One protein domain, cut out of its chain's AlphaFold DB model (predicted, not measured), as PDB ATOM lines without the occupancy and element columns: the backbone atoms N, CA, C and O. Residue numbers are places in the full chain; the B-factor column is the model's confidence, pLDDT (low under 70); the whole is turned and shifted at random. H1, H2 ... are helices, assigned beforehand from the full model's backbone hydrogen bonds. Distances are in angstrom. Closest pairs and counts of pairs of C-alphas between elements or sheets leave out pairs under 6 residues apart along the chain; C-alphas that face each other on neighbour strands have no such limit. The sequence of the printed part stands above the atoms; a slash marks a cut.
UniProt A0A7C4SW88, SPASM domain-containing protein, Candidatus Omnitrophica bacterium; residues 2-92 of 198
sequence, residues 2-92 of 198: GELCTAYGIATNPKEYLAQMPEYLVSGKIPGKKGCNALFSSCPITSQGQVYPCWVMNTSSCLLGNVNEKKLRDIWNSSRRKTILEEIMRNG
ATOM      1  N   GLY A   2      77.684  36.144 194.477       43.56
ATOM      2  CA  GLY A   2      76.755  34.996 194.449       43.56
ATOM      3  C   GLY A   2      75.564  35.080 195.421       43.56
ATOM      4  O   GLY A   2      74.459  34.710 195.044       43.56
ATOM      5  N   GLU A   3      75.749  35.635 196.623       47.62
ATOM      6  CA  GLU A   3      74.673  35.767 197.629       47.62
ATOM      7  C   GLU A   3      73.490  36.633 197.169       47.62
ATOM      8  O   GLU A   3      72.335  36.262 197.361       47.62
ATOM      9  N   LEU A   4      73.760  37.762 196.505       43.09
ATOM     10  CA  LEU A   4      72.719  38.710 196.090       43.09
ATOM     11  C   LEU A   4      71.893  38.194 194.901       43.09
ATOM     12  O   LEU A   4      70.682  38.417 194.853       43.09
ATOM     13  N   CYS A   5      72.522  37.465 193.969       44.84
ATOM     14  CA  CYS A   5      71.824  36.790 192.868       44.84
ATOM     15  C   CYS A   5      70.766  35.815 193.389       44.84
ATOM     16  O   CYS A   5      69.639  35.797 192.896       44.84
ATOM     17  N   THR A   6      71.132  35.013 194.391       45.19
ATOM     18  CA  THR A   6      70.266  33.976 194.960       45.19
ATOM     19  C   THR A   6      69.147  34.576 195.808       45.19
ATOM     20  O   THR A   6      68.007  34.129 195.692       45.19
ATOM     21  N   ALA A   7      69.447  35.609 196.603       46.56
ATOM     22  CA  ALA A   7      68.474  36.260 197.480       46.56
ATOM     23  C   ALA A   7      67.418  37.077 196.714       46.56
ATOM     24  O   ALA A   7      66.236  37.028 197.049       46.56
ATOM     25  N   TYR A   8      67.820  37.802 195.661       49.16
ATOM     26  CA  TYR A   8      66.943  38.777 194.994       49.16
ATOM     27  C   TYR A   8      66.586  38.421 193.547       49.16
ATOM     28  O   TYR A   8      65.755  39.090 192.930       49.16
ATOM     29  N   GLY A   9      67.177  37.364 192.979       49.97
ATOM     30  CA  GLY A   9      66.930  36.959 191.594       49.97
ATOM     31  C   GLY A   9      67.398  37.991 190.565       49.97
ATOM     32  O   GLY A   9      66.854  38.043 189.460       49.97
ATOM     33  N   ILE A  10      68.370  38.828 190.936       55.50
ATOM     34  CA  ILE A  10      68.980  39.834 190.067       55.50
ATOM     35  C   ILE A  10      70.152  39.170 189.349       55.50
ATOM     36  O   ILE A  10      71.049  38.642 189.997       55.50
ATOM     37  N   ALA A  11      70.156  39.193 188.018       56.38
ATOM     38  CA  ALA A  11      71.314  38.750 187.252       56.38
ATOM     39  C   ALA A  11      72.445  39.774 187.427       56.38
ATOM     40  O   ALA A  11      72.351  40.893 186.923       56.38
ATOM     41  N   THR A  12      73.502  39.414 188.155       61.75
ATOM     42  CA  THR A  12      74.729  40.219 188.210       61.75
ATOM     43  C   THR A  12      75.700  39.764 187.137       61.75
ATOM     44  O   THR A  12      75.746  38.582 186.799       61.75
ATOM     45  N   ASN A  13      76.544  40.674 186.663       66.06
ATOM     46  CA  ASN A  13      77.633  40.303 185.767       66.06
ATOM     47  C   ASN A  13      78.553  39.240 186.418       66.06
ATOM     48  O   ASN A  13      78.812  39.337 187.625       66.06
ATOM     49  N   PRO A  14      79.054  38.244 185.658       65.44
ATOM     50  CA  PRO A  14      80.006  37.258 186.171       65.44
ATOM     51  C   PRO A  14      81.253  37.920 186.772       65.44
ATOM     52  O   PRO A  14      81.712  38.954 186.278       65.44
ATOM     53  N   LYS A  15      81.836  37.323 187.819       67.94
ATOM     54  CA  LYS A  15      83.046  37.872 188.459       67.94
ATOM     55  C   LYS A  15      84.215  37.940 187.478       67.94
ATOM     56  O   LYS A  15      84.974  38.899 187.503       67.94
ATOM     57  N   GLU A  16      84.324  36.958 186.590       66.81
ATOM     58  CA  GLU A  16      85.355  36.866 185.554       66.81
ATOM     59  C   GLU A  16      85.236  38.004 184.538       66.81
ATOM     60  O   GLU A  16      86.240  38.498 184.033       66.81
ATOM     61  N   TYR A  17      84.010  38.444 184.252       71.56
ATOM     62  CA  TYR A  17      83.768  39.628 183.437       71.56
ATOM     63  C   TYR A  17      84.186  40.900 184.193       71.56
ATOM     64  O   TYR A  17      84.891  41.738 183.637       71.56
ATOM     65  N   LEU A  18      83.811  41.032 185.473       75.75
ATOM     66  CA  LEU A  18      84.152  42.211 186.282       75.75
ATOM     67  C   LEU A  18      85.670  42.349 186.481       75.75
ATOM     68  O   LEU A  18      86.195  43.459 186.465       75.75
ATOM     69  N   ALA A  19      86.386  41.229 186.595       79.25
ATOM     70  CA  ALA A  19      87.843  41.199 186.714       79.25
ATOM     71  C   ALA A  19      88.572  41.768 185.482       79.25
ATOM     72  O   ALA A  19      89.719  42.185 185.596       79.25
ATOM     73  N   GLN A  20      87.914  41.822 184.319       75.69
ATOM     74  CA  GLN A  20      88.483  42.374 183.084       75.69
ATOM     75  C   GLN A  20      88.249  43.887 182.938       75.69
ATOM     76  O   GLN A  20      88.775  44.497 182.008       75.69
ATOM     77  N   MET A  21      87.479  44.512 183.840       81.06
ATOM     78  CA  MET A  21      87.171  45.944 183.765       81.06
ATOM     79  C   MET A  21      88.411  46.849 183.821       81.06
ATOM     80  O   MET A  21      88.466  47.760 182.999       81.06
ATOM     81  N   PRO A  22      89.408  46.639 184.707       86.00
ATOM     82  CA  PRO A  22      90.584  47.510 184.754       86.00
ATOM     83  C   PRO A  22      91.340  47.543 183.419       86.00
ATOM     84  O   PRO A  22      91.607  48.617 182.889       86.00
ATOM     85  N   GLU A  23      91.591  46.374 182.828       78.75
ATOM     86  CA  GLU A  23      92.271  46.256 181.532       78.75
ATOM     87  C   GLU A  23      91.462  46.900 180.398       78.75
ATOM     88  O   GLU A  23      92.019  47.568 179.528       78.75
ATOM     89  N   TYR A  24      90.134  46.756 180.417       78.50
ATOM     90  CA  TYR A  24      89.266  47.427 179.451       78.50
ATOM     91  C   TYR A  24      89.314  48.953 179.584       78.50
ATOM     92  O   TYR A  24      89.342  49.644 178.570       78.50
ATOM     93  N   LEU A  25      89.327  49.494 180.805       81.44
ATOM     94  CA  LEU A  25      89.380  50.943 181.022       81.44
ATOM     95  C   LEU A  25      90.694  51.556 180.518       81.44
ATOM     96  O   LEU A  25      90.699  52.714 180.112       81.44
ATOM     97  N   VAL A  26      91.780  50.779 180.500       83.62
ATOM     98  CA  VAL A  26      93.081  51.199 179.959       83.62
ATOM     99  C   VAL A  26      93.155  51.008 178.441       83.62
ATOM    100  O   VAL A  26      93.589  51.902 177.720       83.62
ATOM    101  N   SER A  27      92.738  49.845 177.934       76.25
ATOM    102  CA  SER A  27      92.967  49.443 176.536       76.25
ATOM    103  C   SER A  27      91.789  49.703 175.589       76.25
ATOM    104  O   SER A  27      91.930  49.580 174.369       76.25
ATOM    105  N   GLY A  28      90.601  49.987 176.130       74.06
ATOM    106  CA  GLY A  28      89.328  50.017 175.403       74.06
ATOM    107  C   GLY A  28      88.847  48.644 174.915       74.06
ATOM    108  O   GLY A  28      87.836  48.555 174.218       74.06
ATOM    109  N   LYS A  29      89.556  47.555 175.245       70.56
ATOM    110  CA  LYS A  29      89.321  46.211 174.704       70.56
ATOM    111  C   LYS A  29      89.153  45.188 175.819       70.56
ATOM    112  O   LYS A  29      89.780  45.273 176.864       70.56
ATOM    113  N   ILE A  30      88.306  44.187 175.577       70.06
ATOM    114  CA  ILE A  30      88.235  42.996 176.433       70.06
ATOM    115  C   ILE A  30      89.201  41.944 175.862       70.06
ATOM    116  O   ILE A  30      88.972  41.477 174.738       70.06
ATOM    117  N   PRO A  31      90.256  41.542 176.593       64.44
ATOM    118  CA  PRO A  31      91.201  40.527 176.136       64.44
ATOM    119  C   PRO A  31      90.523  39.179 175.856       64.44
ATOM    120  O   PRO A  31      89.654  38.728 176.595       64.44
ATOM    121  N   GLY A  32      90.915  38.504 174.772       62.44
ATOM    122  CA  GLY A  32      90.471  37.134 174.474       62.44
ATOM    123  C   GLY A  32      89.020  36.978 173.992       62.44
ATOM    124  O   GLY A  32      88.647  35.890 173.547       62.44
ATOM    125  N   LYS A  33      88.205  38.041 173.999       63.34
ATOM    126  CA  LYS A  33      86.810  37.975 173.549       63.34
ATOM    127  C   LYS A  33      86.701  38.085 172.029       63.34
ATOM    128  O   LYS A  33      86.875  39.153 171.443       63.34
ATOM    129  N   LYS A  34      86.347  36.971 171.388       64.19
ATOM    130  CA  LYS A  34      86.049  36.899 169.951       64.19
ATOM    131  C   LYS A  34      84.546  36.788 169.724       64.19
ATOM    132  O   LYS A  34      83.858  36.019 170.393       64.19
ATOM    133  N   GLY A  35      84.049  37.516 168.732       66.44
ATOM    134  CA  GLY A  35      82.645  37.467 168.345       66.44
ATOM    135  C   GLY A  35      81.713  38.358 169.175       66.44
ATOM    136  O   GLY A  35      81.964  38.685 170.331       66.44
ATOM    137  N   CYS A  36      80.608  38.772 168.558       73.69
ATOM    138  CA  CYS A  36      79.594  39.630 169.163       73.69
ATOM    139  C   CYS A  36      78.223  39.352 168.532       73.69
ATOM    140  O   CYS A  36      78.038  39.519 167.328       73.69
ATOM    141  N   ASN A  37      77.247  38.946 169.349       71.31
ATOM    142  CA  ASN A  37      75.884  38.683 168.873       71.31
ATOM    143  C   ASN A  37      75.134  39.968 168.498       71.31
ATOM    144  O   ASN A  37      74.260  39.915 167.632       71.31
ATOM    145  N   ALA A  38      75.494  41.109 169.099       73.44
ATOM    146  CA  ALA A  38      74.869  42.405 168.830       73.44
ATOM    147  C   ALA A  38      74.881  42.754 167.341       73.44
ATOM    148  O   ALA A  38      73.912  43.292 166.821       73.44
ATOM    149  N   LEU A  39      75.941  42.373 166.629       77.50
ATOM    150  CA  LEU A  39      76.099  42.667 165.203       77.50
ATOM    151  C   LEU A  39      75.073  41.937 164.314       77.50
ATOM    152  O   LEU A  39      74.878  42.277 163.143       77.50
ATOM    153  N   PHE A  40      74.425  40.904 164.860       77.38
ATOM    154  CA  PHE A  40      73.394  40.120 164.185       77.38
ATOM    155  C   PHE A  40      71.980  40.444 164.675       77.38
ATOM    156  O   PHE A  40      71.024  40.204 163.937       77.38
ATOM    157  N   SER A  41      71.839  40.943 165.906       74.44
ATOM    158  CA  SER A  41      70.547  41.154 166.572       74.44
ATOM    159  C   SER A  41      70.195  42.616 166.844       74.44
ATOM    160  O   SER A  41      69.068  42.890 167.245       74.44
ATOM    161  N   SER A  42      71.119  43.552 166.629       81.25
ATOM    162  CA  SER A  42      70.889  44.992 166.767       81.25
ATOM    163  C   SER A  42      71.183  45.706 165.453       81.25
ATOM    164  O   SER A  42      72.095  45.308 164.739       81.25
ATOM    165  N   CYS A  43      70.399  46.737 165.142       89.31
ATOM    166  CA  CYS A  43      70.571  47.620 163.987       89.31
ATOM    167  C   CYS A  43      70.260  49.060 164.436       89.31
ATOM    168  O   CYS A  43      69.118  49.504 164.304       89.31
ATOM    169  N   PRO A  44      71.214  49.745 165.090       91.88
ATOM    170  CA  PRO A  44      71.043  51.142 165.474       91.88
ATOM    171  C   PRO A  44      70.833  52.041 164.258       91.88
ATOM    172  O   PRO A  44      71.563  51.937 163.268       91.88
ATOM    173  N   ILE A  45      69.866  52.950 164.371       96.25
ATOM    174  CA  ILE A  45      69.568  53.978 163.376       96.25
ATOM    175  C   ILE A  45      69.443  55.308 164.120       96.25
ATOM    176  O   ILE A  45      68.717  55.382 165.112       96.25
ATOM    177  N   THR A  46      70.169  56.339 163.690       95.81
ATOM    178  CA  THR A  46      70.099  57.676 164.305       95.81
ATOM    179  C   THR A  46      68.845  58.427 163.858       95.81
ATOM    180  O   THR A  46      68.198  58.052 162.880       95.81
ATOM    181  N   SER A  47      68.519  59.538 164.525       96.62
ATOM    182  CA  SER A  47      67.432  60.441 164.110       96.62
ATOM    183  C   SER A  47      67.622  61.016 162.703       96.62
ATOM    184  O   SER A  47      66.652  61.380 162.053       96.62
ATOM    185  N   GLN A  48      68.861  61.074 162.210       97.19
ATOM    186  CA  GLN A  48      69.207  61.522 160.857       97.19
ATOM    187  C   GLN A  48      69.135  60.382 159.820       97.19
ATOM    188  O   GLN A  48      69.459  60.589 158.650       97.19
ATOM    189  N   GLY A  49      68.742  59.174 160.238       97.25
ATOM    190  CA  GLY A  49      68.603  57.991 159.388       97.25
ATOM    191  C   GLY A  49      69.886  57.181 159.181       97.25
ATOM    192  O   GLY A  49      69.885  56.217 158.415       97.25
ATOM    193  N   GLN A  50      70.985  57.521 159.855       98.19
ATOM    194  CA  GLN A  50      72.265  56.825 159.701       98.19
ATOM    195  C   GLN A  50      72.230  55.452 160.370       98.19
ATOM    196  O   GLN A  50      71.854  55.337 161.532       98.19
ATOM    197  N   VAL A  51      72.655  54.418 159.648       97.00
ATOM    198  CA  VAL A  51      72.611  53.020 160.084       97.00
ATOM    199  C   VAL A  51      73.997  52.546 160.500       97.00
ATOM    200  O   VAL A  51      74.960  52.672 159.741       97.00
ATOM    201  N   TYR A  52      74.077  51.911 161.667       93.69
ATOM    202  CA  TYR A  52      75.315  51.387 162.243       93.69
ATOM    203  C   TYR A  52      75.198  49.889 162.572       93.69
ATOM    204  O   TYR A  52      74.089  49.369 162.705       93.69
ATOM    205  N   PRO A  53      76.317  49.153 162.707       88.38
ATOM    206  CA  PRO A  53      76.295  47.731 163.055       88.38
ATOM    207  C   PRO A  53      76.051  47.473 164.553       88.38
ATOM    208  O   PRO A  53      75.646  46.372 164.923       88.38
ATOM    209  N   CYS A  54      76.334  48.450 165.423       86.00
ATOM    210  CA  CYS A  54      76.175  48.362 166.876       86.00
ATOM    211  C   CYS A  54      76.162  49.766 167.508       86.00
ATOM    212  O   CYS A  54      76.770  50.682 166.965       86.00
ATOM    213  N   TRP A  55      75.493  49.937 168.654       82.38
ATOM    214  CA  TRP A  55      75.319  51.237 169.324       82.38
ATOM    215  C   TRP A  55      76.635  51.878 169.776       82.38
ATOM    216  O   TRP A  55      76.766  53.093 169.737       82.38
ATOM    217  N   VAL A  56      77.620  51.060 170.158       81.75
ATOM    218  CA  VAL A  56      78.966  51.530 170.540       81.75
ATOM    219  C   VAL A  56      79.861  51.829 169.330       81.75
ATOM    220  O   VAL A  56      80.974  52.310 169.488       81.75
ATOM    221  N   MET A  57      79.398  51.522 168.115       83.12
ATOM    222  CA  MET A  57      80.126  51.714 166.860       83.12
ATOM    223  C   MET A  57      79.478  52.834 166.043       83.12
ATOM    224  O   MET A  57      79.075  52.620 164.904       83.12
ATOM    225  N   ASN A  58      79.337  54.012 166.646       84.25
ATOM    226  CA  ASN A  58      78.665  55.178 166.062       84.25
ATOM    227  C   ASN A  58      79.621  56.143 165.330       84.25
ATOM    228  O   ASN A  58      79.237  57.254 164.973       84.25
ATOM    229  N   THR A  59      80.867  55.733 165.091       88.06
ATOM    230  CA  THR A  59      81.856  56.531 164.357       88.06
ATOM    231  C   THR A  59      81.592  56.506 162.854       88.06
ATOM    232  O   THR A  59      81.053  55.537 162.319       88.06
ATOM    233  N   SER A  60      82.047  57.533 162.134       89.06
ATOM    234  CA  SER A  60      81.960  57.600 160.664       89.06
ATOM    235  C   SER A  60      82.567  56.371 159.976       89.06
ATOM    236  O   SER A  60      82.010  55.870 159.002       89.06
ATOM    237  N   SER A  61      83.647  55.816 160.531       89.31
ATOM    238  CA  SER A  61      84.261  54.580 160.041       89.31
ATOM    239  C   SER A  61      83.320  53.373 160.097       89.31
ATOM    240  O   SER A  61      83.478  52.451 159.308       89.31
ATOM    241  N   CYS A  62      82.314  53.361 160.966       90.38
ATOM    242  CA  CYS A  62      81.378  52.246 161.115       90.38
ATOM    243  C   CYS A  62      80.027  52.485 160.424       90.38
ATOM    244  O   CYS A  62      79.143  51.632 160.515       90.38
ATOM    245  N   LEU A  63      79.855  53.616 159.733       94.94
ATOM    246  CA  LEU A  63      78.619  53.950 159.030       94.94
ATOM    247  C   LEU A  63      78.344  52.945 157.900       94.94
ATOM    248  O   LEU A  63      79.193  52.698 157.042       94.94
ATOM    249  N   LEU A  64      77.140  52.366 157.892       96.06
ATOM    250  CA  LEU A  64      76.705  51.418 156.860       96.06
ATOM    251  C   LEU A  64      75.946  52.106 155.717       96.06
ATOM    252  O   LEU A  64      75.959  51.611 154.590       96.06
ATOM    253  N   GLY A  65      75.263  53.216 156.006       96.81
ATOM    254  CA  GLY A  65      74.468  53.988 155.049       96.81
ATOM    255  C   GLY A  65      73.379  54.816 155.733       96.81
ATOM    256  O   GLY A  65      73.336  54.871 156.961       96.81
ATOM    257  N   ASN A  66      72.489  55.428 154.948       98.12
ATOM    258  CA  ASN A  66      71.352  56.205 155.444       98.12
ATOM    259  C   ASN A  66      70.020  55.657 154.898       98.12
ATOM    260  O   ASN A  66      69.885  55.451 153.690       98.12
ATOM    261  N   VAL A  67      69.031  55.420 155.767       98.25
ATOM    262  CA  VAL A  67      67.699  54.922 155.359       98.25
ATOM    263  C   VAL A  67      66.895  55.923 154.533       98.25
ATOM    264  O   VAL A  67      65.987  55.512 153.817       98.25
ATOM    265  N   ASN A  68      67.248  57.207 154.597       97.94
ATOM    266  CA  ASN A  68      66.657  58.247 153.756       97.94
ATOM    267  C   ASN A  68      67.144  58.158 152.296       97.94
ATOM    268  O   ASN A  68      66.517  58.726 151.410       97.94
ATOM    269  N   GLU A  69      68.232  57.425 152.032       97.75
ATOM    270  CA  GLU A  69      68.844  57.289 150.701       97.75
ATOM    271  C   GLU A  69      68.669  55.886 150.103       97.75
ATOM    272  O   GLU A  69      68.509  55.726 148.894       97.75
ATOM    273  N   LYS A  70      68.745  54.837 150.934       97.12
ATOM    274  CA  LYS A  70      68.709  53.434 150.494       97.12
ATOM    275  C   LYS A  70      67.789  52.608 151.377       97.12
ATOM    276  O   LYS A  70      67.652  52.851 152.574       97.12
ATOM    277  N   LYS A  71      67.211  51.541 150.813       97.75
ATOM    278  CA  LYS A  71      66.410  50.596 151.601       97.75
ATOM    279  C   LYS A  71      67.283  49.979 152.690       97.75
ATOM    280  O   LYS A  71      68.371  49.471 152.414       97.75
ATOM    281  N   LEU A  72      66.754  49.912 153.912       96.62
ATOM    282  CA  LEU A  72      67.449  49.312 155.056       96.62
ATOM    283  C   LEU A  72      67.970  47.900 154.752       96.62
ATOM    284  O   LEU A  72      69.062  47.538 155.172       96.62
ATOM    285  N   ARG A  73      67.213  47.103 153.987       96.12
ATOM    286  CA  ARG A  73      67.628  45.756 153.573       96.12
ATOM    287  C   ARG A  73      68.937  45.767 152.782       96.12
ATOM    288  O   ARG A  73      69.752  44.872 152.983       96.12
ATOM    289  N   ASP A  74      69.133  46.747 151.915       96.75
ATOM    290  CA  ASP A  74      70.305  46.827 151.045       96.75
ATOM    291  C   ASP A  74      71.514  47.313 151.849       96.75
ATOM    292  O   ASP A  74      72.589  46.716 151.782       96.75
ATOM    293  N   ILE A  75      71.302  48.298 152.729       96.56
ATOM    294  CA  ILE A  75      72.298  48.755 153.711       96.56
ATOM    295  C   ILE A  75      72.752  47.587 154.599       96.56
ATOM    296  O   ILE A  75      73.947  47.344 154.776       96.56
ATOM    297  N   TRP A  76      71.800  46.809 155.118       94.25
ATOM    298  CA  TRP A  76      72.058  45.704 156.040       94.25
ATOM    299  C   TRP A  76      72.689  44.478 155.372       94.25
ATOM    300  O   TRP A  76      73.278  43.648 156.060       94.25
ATOM    301  N   ASN A  77      72.586  44.333 154.051       93.06
ATOM    302  CA  ASN A  77      73.244  43.258 153.298       93.06
ATOM    303  C   ASN A  77      74.495  43.729 152.538       93.06
ATOM    304  O   ASN A  77      75.074  42.947 151.778       93.06
ATOM    305  N   SER A  78      74.927  44.973 152.769       94.81
ATOM    306  CA  SER A  78      76.101  45.569 152.136       94.81
ATOM    307  C   SER A  78      77.387  44.784 152.414       94.81
ATOM    308  O   SER A  78      77.557  44.156 153.465       94.81
ATOM    309  N   SER A  79      78.330  44.862 151.473       95.19
ATOM    310  CA  SER A  79      79.701  44.371 151.662       95.19
ATOM    311  C   SER A  79      80.354  45.022 152.878       95.19
ATOM    312  O   SER A  79      80.965  44.323 153.680       95.19
ATOM    313  N   ARG A  80      80.123  46.327 153.088       93.62
ATOM    314  CA  ARG A  80      80.657  47.077 154.231       93.62
ATOM    315  C   ARG A  80      80.313  46.425 155.567       93.62
ATOM    316  O   ARG A  80      81.200  46.216 156.392       93.62
ATOM    317  N   ARG A  81      79.044  46.057 155.774       92.62
ATOM    318  CA  ARG A  81      78.624  45.373 157.004       92.62
ATOM    319  C   ARG A  81      79.298  44.006 157.152       92.62
ATOM    320  O   ARG A  81      79.688  43.650 158.260       92.62
ATOM    321  N   LYS A  82      79.436  43.242 156.062       91.81
ATOM    322  CA  LYS A  82      80.097  41.923 156.083       91.81
ATOM    323  C   LYS A  82      81.572  42.037 156.479       91.81
ATOM    324  O   LYS A  82      82.003  41.293 157.350       91.81
ATOM    325  N   THR A  83      82.295  43.018 155.942       92.25
ATOM    326  CA  THR A  83      83.692  43.288 156.316       92.25
ATOM    327  C   THR A  83      83.825  43.613 157.804       92.25
ATOM    328  O   THR A  83      84.621  42.992 158.499       92.25
ATOM    329  N   ILE A  84      82.983  44.511 158.325       89.31
ATOM    330  CA  ILE A  84      82.995  44.865 159.754       89.31
ATOM    331  C   ILE A  84      82.681  43.641 160.632       89.31
ATOM    332  O   ILE A  84      83.307  43.430 161.671       89.31
ATOM    333  N   LEU A  85      81.718  42.809 160.219       87.06
ATOM    334  CA  LEU A  85      81.404  41.557 160.910       87.06
ATOM    335  C   LEU A  85      82.626  40.636 160.976       87.06
ATOM    336  O   LEU A  85      82.946  40.137 162.051       87.06
ATOM    337  N   GLU A  86      83.303  40.417 159.851       87.56
ATOM    338  CA  GLU A  86      84.486  39.555 159.764       87.56
ATOM    339  C   GLU A  86      85.635  40.060 160.642       87.56
ATOM    340  O   GLU A  86      86.225  39.272 161.387       87.56
ATOM    341  N   GLU A  87      85.902  41.367 160.625       85.31
ATOM    342  CA  GLU A  87      86.916  42.002 161.469       85.31
ATOM    343  C   GLU A  87      86.628  41.785 162.956       85.31
ATOM    344  O   GLU A  87      87.503  41.333 163.695       85.31
ATOM    345  N   ILE A  88      85.391  42.021 163.403       81.62
ATOM    346  CA  ILE A  88      85.027  41.865 164.818       81.62
ATOM    347  C   ILE A  88      84.977  40.389 165.230       81.62
ATOM    348  O   ILE A  88      85.330  40.046 166.361       81.62
ATOM    349  N   MET A  89      84.548  39.489 164.339       77.31
ATOM    350  CA  MET A  89      84.592  38.051 164.623       77.31
ATOM    351  C   MET A  89      86.034  37.570 164.819       77.31
ATOM    352  O   MET A  89      86.270  36.708 165.666       77.31
ATOM    353  N   ARG A  90      86.990  38.126 164.065       79.94
ATOM    354  CA  ARG A  90      88.405  37.738 164.120       79.94
ATOM    355  C   ARG A  90      89.150  38.382 165.289       79.94
ATOM    356  O   ARG A  90      89.843  37.679 166.024       79.94
ATOM    357  N   ASN A  91      88.986  39.693 165.456       76.19
ATOM    358  CA  ASN A  91      89.828  40.533 166.311       76.19
ATOM    359  C   ASN A  91      89.147  40.961 167.620       76.19
ATOM    360  O   ASN A  91      89.798  41.551 168.477       76.19
ATOM    361  N   GLY A  92      87.855  40.664 167.788       73.50
ATOM    362  CA  GLY A  92      87.062  41.169 168.906       73.50
ATOM    363  C   GLY A  92      86.515  42.576 168.648       73.50
ATOM    364  O   GLY A  92      86.888  43.258 167.694       73.50
TER     365      GLY A  92
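AT A GLANCE: This is residues 2 to 92 of the 198 residues of the protein "SPASM domain-containing protein" of Candidatus Omnitrophica bacterium (UniProt A0A7C4SW88). Three short helices, H1, H2 and H3, are strung along a thin arm that leads to a loose lobe, where the long loop of residues 42 to 71 folds back on itself beside H4, H5 and H6. H6 is the longest helix, and the arm makes much of the length. The printed part has 91 residues with six named helices, H1 to H6 in order, and no named strand; the class is all helix, though only 40 residues are in named elements. The whole is loose, with a radius of gyration of the C-alphas of 16.8 A, and elongated, spanning 52 by 28 by 19 A.

HOW THE PARTS SIT: H1, residues 2 to 8, is apart from H2, residues 15 to 18. H2 and H3, residues 21 to 27, meet only through their tight link. H3 is apart from H4, residues 38 to 41. H4 is close to but not clearly touching H6, residues 79 to 91; their closest C-alphas, of Leu 39 and Leu 85, are 6.9 A apart. H5, residues 72 to 76, is likewise close to H6 but not clearly touching, with the closest C-alphas, Ile 75 and Arg 81, 7.9 A apart. Residues 50 to 51 pair antiparallel with residues 65 to 66. In H1, H3, H5 and H6 every O i to N i+4 pair is within hydrogen-bond range; H2 and H4 are too short for such a pair.

IN THESE COORDINATES: H1 begins at C-alpha 2 (76.755, 34.996, 194.449) and is 10.5 A long; H3 is 9.9 A. H6 is 18.2 A long and ends at C-alpha 91 (89.828, 40.533, 166.311).

THE WHOLE: The farthest C-alphas, of Glu 3 and Glu 69, are 52.0 A apart. The printed part has no cut; the link from H4 to H5 is long. Mean pLDDT of the printed part is 80.3, with residues 2 to 16 and 31 to 35 under 70.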